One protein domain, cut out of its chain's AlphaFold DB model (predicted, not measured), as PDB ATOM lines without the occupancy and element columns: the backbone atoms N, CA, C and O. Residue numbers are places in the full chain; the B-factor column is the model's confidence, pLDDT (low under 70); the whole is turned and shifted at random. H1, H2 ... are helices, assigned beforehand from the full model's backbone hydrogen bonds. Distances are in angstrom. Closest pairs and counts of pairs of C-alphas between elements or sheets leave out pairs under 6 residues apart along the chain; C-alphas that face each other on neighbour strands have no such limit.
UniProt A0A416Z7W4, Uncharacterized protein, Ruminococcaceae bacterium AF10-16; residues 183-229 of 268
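What this domain is: This is residues 183 to 229 of the 268 residues of an uncharacterized protein of Ruminococcaceae bacterium AF10-16 (UniProt A0A416Z7W4). A short helix, H1, and a longer helix, H2, stand apart from each other, joined by a long link that winds out in an open loop and comes back, and a short third helix, H3, turns off from the far end of H2. Residues 206 to 212, where this link reaches H2, stick out from the rest. The printed part has 47 residues with three named helices, in the order H1, H2, H3, and no named strand; the class is all helix, though under half of the residues, 23 of 47, are in named elements. The whole is only just compact, close to loose, with a radius of gyration of the C-alphas of 11.0 A, and the C-alphas span 30 by 22 by 15 A along their three main axes.

How they stand to each other: H1, residues 183 to 188, touches no helix. It is apart from H2, residues 211 to 222, the next helix along the chain. It is also apart from H3, residues 225 to 229. H2 and H3 only just touch, with 3 pairs of C-alphas within 8 A, and they touch only at the corner by their link. Their closest C-alphas are those of Ile 219 and Glu 225, 5.7 A apart, and their centres are 11.2 A apart. H2 touches H3 with residues 216 to 219 alone. In H1, H2 and H3 every pair of O i and N i+4 is within hydrogen-bond range.

Where its parts are: H1 begins at C-alpha 183, at (122.509, 124.447, 146.549), and runs from Ala 183 to Thr 188, 8.6 A from first to last C-alpha. Residues 189 to 210 follow with no named element; their C-alphas lie 2 to 16 A from the mean of all C-alphas. H2, from Arg 211 to Leu 222, is the longest helix, with 12 residues and 16.7 A from first to last C-alpha; C-alpha 211 is at (128.698, 113.731, 134.198). H3, from Glu 225 to Leu 229, measures 6.1 A and ends at C-alpha 229, at (111.659, 111.789, 130.295).

The domain as a whole: The two C-alphas farthest apart are those of Tyr 199 and Glu 227, 30.7 A. The C-alphas of Ala 183 and Leu 229, the first and last printed, are 23.3 A apart. The link from H1 to H2, 22 residues, is long; the link from H2 to H3, 2 residues, is tight. Residues 206 to 212, of which 211 and 212 belong to H2, stand free. The printed part has no cut. The mean pLDDT of the printed part is 90.3, and no printed residue is under 70.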
ATOM      1  N   ALA A 183     123.241 125.666 146.843       92.81
ATOM      2  CA  ALA A 183     122.509 124.447 146.549       92.81
ATOM      3  C   ALA A 183     120.999 124.631 146.817       92.81
ATOM      4  O   ALA A 183     120.177 124.401 145.932       92.81
ATOM      5  N   ALA A 184     120.608 125.169 147.971       91.56
ATOM      6  CA  ALA A 184     119.202 125.466 148.261       91.56
ATOM      7  C   ALA A 184     118.557 126.384 147.198       91.56
ATOM      8  O   ALA A 184     117.421 126.164 146.765       91.56
ATOM      9  N   SER A 185     119.313 127.366 146.698       92.50
ATOM     10  CA  SER A 185     118.862 128.275 145.636       92.50
ATOM     11  C   SER A 185     118.642 127.547 144.305       92.50
ATOM     12  O   SER A 185     117.593 127.693 143.679       92.50
ATOM     13  N   LEU A 186     119.588 126.708 143.875       90.88
ATOM     14  CA  LEU A 186     119.451 125.929 142.638       90.88
ATOM     15  C   LEU A 186     118.328 124.879 142.729       90.88
ATOM     16  O   LEU A 186     117.670 124.608 141.721       90.88
ATOM     17  N   LYS A 187     118.065 124.324 143.921       90.81
ATOM     18  CA  LYS A 187     116.904 123.453 144.168       90.81
ATOM     19  C   LYS A 187     115.588 124.211 144.039       90.81
ATOM     20  O   LYS A 187     114.655 123.706 143.422       90.81
ATOM     21  N   THR A 188     115.539 125.447 144.533       89.94
ATOM     22  CA  THR A 188     114.381 126.345 144.368       89.94
ATOM     23  C   THR A 188     114.121 126.671 142.895       89.94
ATOM     24  O   THR A 188     112.973 126.721 142.466       89.94
ATOM     25  N   LEU A 189     115.180 126.806 142.090       88.44
ATOM     26  CA  LEU A 189     115.091 126.959 140.632       88.44
ATOM     27  C   LEU A 189     114.771 125.650 139.892       88.44
ATOM     28  O   LEU A 189     114.791 125.620 138.666       88.44
ATOM     29  N   THR A 190     114.493 124.558 140.610       87.38
ATOM     30  CA  THR A 190     114.208 123.218 140.071       87.38
ATOM     31  C   THR A 190     115.341 122.599 139.242       87.38
ATOM     32  O   THR A 190     115.142 121.566 138.609       87.38
ATOM     33  N   LEU A 191     116.554 123.166 139.285       87.31
ATOM     34  CA  LEU A 191     117.696 122.710 138.481       87.31
ATOM     35  C   LEU A 191     118.299 121.405 139.009       87.31
ATOM     36  O   LEU A 191     118.752 120.564 138.234       87.31
ATOM     37  N   PHE A 192     118.245 121.180 140.317       85.25
ATOM     38  CA  PHE A 192     118.534 119.881 140.916       85.25
ATOM     39  C   PHE A 192     117.510 119.583 142.021       85.25
ATOM     40  O   PHE A 192     116.946 120.499 142.607       85.25
ATOM     41  N   ARG A 193     117.231 118.303 142.293       83.81
ATOM     42  CA  ARG A 193     116.206 117.894 143.281       83.81
ATOM     43  C   ARG A 193     116.791 117.333 144.583       83.81
ATOM     44  O   ARG A 193     116.102 117.308 145.597       83.81
ATOM     45  N   GLY A 194     118.066 116.967 144.554       86.50
ATOM     46  CA  GLY A 194     118.741 116.202 145.594       86.50
ATOM     47  C   GLY A 194     118.706 114.710 145.270       86.50
ATOM     48  O   GLY A 194     118.020 114.288 144.335       86.50
ATOM     49  N   SER A 195     119.491 113.941 146.007       88.88
ATOM     50  CA  SER A 195     119.480 112.483 146.016       88.88
ATOM     51  C   SER A 195     118.547 111.947 147.107       88.88
ATOM     52  O   SER A 195     117.971 112.711 147.884       88.88
ATOM     53  N   ASP A 196     118.447 110.621 147.201       89.44
ATOM     54  CA  ASP A 196     117.702 109.927 148.259       89.44
ATOM     55  C   ASP A 196     118.466 109.863 149.601       89.44
ATOM     56  O   ASP A 196     118.081 109.124 150.510       89.44
ATOM     57  N   THR A 197     119.573 110.603 149.751       91.38
ATOM     58  CA  THR A 197     120.303 110.680 151.022       91.38
ATOM     59  C   THR A 197     119.406 111.313 152.095       91.38
ATOM     60  O   THR A 197     118.944 112.443 151.948       91.38
ATOM     61  N   GLY A 198     119.195 110.603 153.208       90.94
ATOM     62  CA  GLY A 198     118.288 111.013 154.290       90.94
ATOM     63  C   GLY A 198     118.769 112.169 155.178       90.94
ATOM     64  O   GLY A 198     118.132 112.444 156.189       90.94
ATOM     65  N   TYR A 199     119.882 112.816 154.830       92.62
ATOM     66  CA  TYR A 199     120.485 113.920 155.575       92.62
ATOM     67  C   TYR A 199     120.961 115.034 154.641       92.62
ATOM     68  O   TYR A 199     121.215 114.831 153.448       92.62
ATOM     69  N   GLY A 200     121.098 116.237 155.190       91.19
ATOM     70  CA  GLY A 200     121.617 117.419 154.515       91.19
ATOM     71  C   GLY A 200     120.846 117.768 153.242       91.19
ATOM     72  O   GLY A 200     121.469 118.133 152.241       91.19
ATOM     73  N   GLU A 201     119.525 117.584 153.272       91.44
ATOM     74  CA  GLU A 201     118.570 117.835 152.179       91.44
ATOM     75  C   GLU A 201     118.836 117.080 150.860       91.44
ATOM     76  O   GLU A 201     118.304 117.459 149.806       91.44
ATOM     77  N   GLY A 202     119.660 116.027 150.907       91.69
ATOM     78  CA  GLY A 202     120.042 115.240 149.734       91.69
ATOM     79  C   GLY A 202     121.000 115.965 148.784       91.69
ATOM     80  O   GLY A 202     121.105 115.593 147.620       91.69
ATOM     81  N   PHE A 203     121.677 117.032 149.220       92.88
ATOM     82  CA  PHE A 203     122.546 117.811 148.322       92.88
ATOM     83  C   PHE A 203     123.846 117.103 147.954       92.88
ATOM     84  O   PHE A 203     124.439 117.443 146.937       92.88
ATOM     85  N   ASP A 204     124.306 116.166 148.790       92.94
ATOM     86  CA  ASP A 204     125.502 115.354 148.539       92.94
ATOM     87  C   ASP A 204     126.747 116.154 148.096       92.94
ATOM     88  O   ASP A 204     127.571 115.665 147.331       92.94
ATOM     89  N   LEU A 205     126.926 117.373 148.625       93.19
ATOM     90  CA  LEU A 205     128.022 118.284 148.244       93.19
ATOM     91  C   LEU A 205     129.434 117.724 148.503       93.19
ATOM     92  O   LEU A 205     130.403 118.215 147.931       93.19
ATOM     93  N   GLU A 206     129.541 116.693 149.343       93.69
ATOM     94  CA  GLU A 206     130.795 115.995 149.656       93.69
ATOM     95  C   GLU A 206     131.129 114.884 148.653       93.69
ATOM     96  O   GLU A 206     132.248 114.371 148.636       93.69
ATOM     97  N   LYS A 207     130.160 114.476 147.821       91.00
ATOM     98  CA  LYS A 207     130.360 113.443 146.804       91.00
ATOM     99  C   LYS A 207     130.945 114.062 145.541       91.00
ATOM    100  O   LYS A 207     130.715 115.221 145.202       91.00
ATOM    101  N   THR A 208     131.713 113.260 144.809       90.62
ATOM    102  CA  THR A 208     132.228 113.685 143.504       90.62
ATOM    103  C   THR A 208     131.073 113.736 142.497       90.62
ATOM    104  O   THR A 208     130.423 112.707 142.309       90.62
ATOM    105  N   PRO A 209     130.828 114.879 141.827       88.50
ATOM    106  CA  PRO A 209     129.733 114.997 140.873       88.50
ATOM    107  C   PRO A 209     129.987 114.139 139.633       88.50
ATOM    108  O   PRO A 209     131.109 114.035 139.125       88.50
ATOM    109  N   THR A 210     128.922 113.554 139.105       90.44
ATOM    110  CA  THR A 210     128.948 112.743 137.891       90.44
ATOM    111  C   THR A 210     128.599 113.574 136.657       90.44
ATOM    112  O   THR A 210     127.868 114.565 136.700       90.44
ATOM    113  N   ARG A 211     129.072 113.124 135.489       91.25
ATOM    114  CA  ARG A 211     128.698 113.731 134.198       91.25
ATOM    115  C   ARG A 211     127.193 113.641 133.920       91.25
ATOM    116  O   ARG A 211     126.665 114.493 133.216       91.25
ATOM    117  N   MET A 212     126.526 112.610 134.445       88.56
ATOM    118  CA  MET A 212     125.085 112.411 134.269       88.56
ATOM    119  C   MET A 212     124.284 113.452 135.052       88.56
ATOM    120  O   MET A 212     123.370 114.052 134.498       88.56
ATOM    121  N   GLU A 213     124.660 113.723 136.303       89.31
ATOM    122  CA  GLU A 213     124.018 114.765 137.115       89.31
ATOM    123  C   GLU A 213     124.129 116.138 136.445       89.31
ATOM    124  O   GLU A 213     123.128 116.843 136.325       89.31
ATOM    125  N   ALA A 214     125.307 116.481 135.911       89.44
ATOM    126  CA  ALA A 214     125.503 117.728 135.171       89.44
ATOM    127  C   ALA A 214     124.619 117.820 133.912       89.44
ATOM    128  O   ALA A 214     124.053 118.877 133.628       89.44
ATOM    129  N   LEU A 215     124.463 116.718 133.168       90.19
ATOM    130  CA  LEU A 215     123.588 116.671 131.994       90.19
ATOM    131  C   LEU A 215     122.113 116.860 132.377       90.19
ATOM    132  O   LEU A 215     121.406 117.616 131.717       90.19
ATOM    133  N   ILE A 216     121.657 116.219 133.456       89.44
ATOM    134  CA  ILE A 216     120.286 116.374 133.963       89.44
ATOM    135  C   ILE A 216     120.019 117.831 134.359       89.44
ATOM    136  O   ILE A 216     118.966 118.376 134.027       89.44
ATOM    137  N   MET A 217     120.975 118.484 135.029       90.31
ATOM    138  CA  MET A 217     120.858 119.905 135.371       90.31
ATOM    139  C   MET A 217     120.745 120.790 134.125       90.31
ATOM    140  O   MET A 217     119.943 121.721 134.114       90.31
ATOM    141  N   LEU A 218     121.504 120.493 133.066       91.00
ATOM    142  CA  LEU A 218     121.434 121.236 131.807       91.00
ATOM    143  C   LEU A 218     120.081 121.060 131.103       91.00
ATOM    144  O   LEU A 218     119.495 122.045 130.674       91.00
ATOM    145  N   ILE A 219     119.559 119.834 131.023       91.25
ATOM    146  CA  ILE A 219     118.240 119.557 130.428       91.25
ATOM    147  C   ILE A 219     117.145 120.348 131.156       91.25
ATOM    148  O   ILE A 219     116.283 120.955 130.522       91.25
ATOM    149  N   ARG A 220     117.204 120.401 132.491       91.69
ATOM    150  CA  ARG A 220     116.278 121.205 133.305       91.69
ATOM    151  C   ARG A 220     116.429 122.696 133.062       91.69
ATOM    152  O   ARG A 220     115.426 123.390 132.948       91.69
ATOM    153  N   LEU A 221     117.665 123.176 132.945       91.00
ATOM    154  CA  LEU A 221     117.945 124.573 132.625       91.00
ATOM    155  C   LEU A 221     117.370 124.979 131.260       91.00
ATOM    156  O   LEU A 221     116.903 126.102 131.110       91.00
ATOM    157  N   LEU A 222     117.388 124.067 130.284       92.88
ATOM    158  CA  LEU A 222     116.803 124.272 128.956       92.88
ATOM    159  C   LEU A 222     115.272 124.110 128.932       92.88
ATOM    160  O   LEU A 222     114.644 124.467 127.942       92.88
ATOM    161  N   GLY A 223     114.662 123.601 130.008       90.69
ATOM    162  CA  GLY A 223     113.223 123.325 130.074       90.69
ATOM    163  C   GLY A 223     112.790 122.034 129.368       90.69
ATOM    164  O   GLY A 223     111.598 121.751 129.306       90.69
ATOM    165  N   GLU A 224     113.735 121.217 128.898       92.25
ATOM    166  CA  GLU A 224     113.482 120.007 128.098       92.25
ATOM    167  C   GLU A 224     113.268 118.744 128.965       92.25
ATOM    168  O   GLU A 224     113.296 117.617 128.472       92.25
ATOM    169  N   GLU A 225     113.060 118.879 130.284       91.00
ATOM    170  CA  GLU A 225     112.945 117.723 131.197       91.00
ATOM    171  C   GLU A 225     111.785 116.789 130.811       91.00
ATOM    172  O   GLU A 225     111.940 115.568 130.829       91.00
ATOM    173  N   SER A 226     110.635 117.337 130.404       89.56
ATOM    174  CA  SER A 226     109.476 116.527 129.997       89.56
ATOM    175  C   SER A 226     109.737 115.728 128.716       89.56
ATOM    176  O   SER A 226     109.287 114.587 128.576       89.56
ATOM    177  N   GLU A 227     110.460 116.318 127.767       90.75
ATOM    178  CA  GLU A 227     110.808 115.679 126.496       90.75
ATOM    179  C   GLU A 227     111.876 114.610 126.724       90.75
ATOM    180  O   GLU A 227     111.759 113.491 126.227       90.75
ATOM    181  N   ALA A 228     112.865 114.902 127.571       88.38
ATOM    182  CA  ALA A 228     113.887 113.946 127.969       88.38
ATOM    183  C   ALA A 228     113.300 112.716 128.685       88.38
ATOM    184  O   ALA A 228     113.716 111.596 128.399       88.38
ATOM    185  N   LEU A 229     112.306 112.893 129.567       89.19
ATOM    186  CA  LEU A 229     111.659 111.789 130.295       89.19
ATOM    187  C   LEU A 229     110.817 110.865 129.402       89.19
ATOM    188  O   LEU A 229     110.622 109.697 129.737       89.19
TER     189      LEU A 229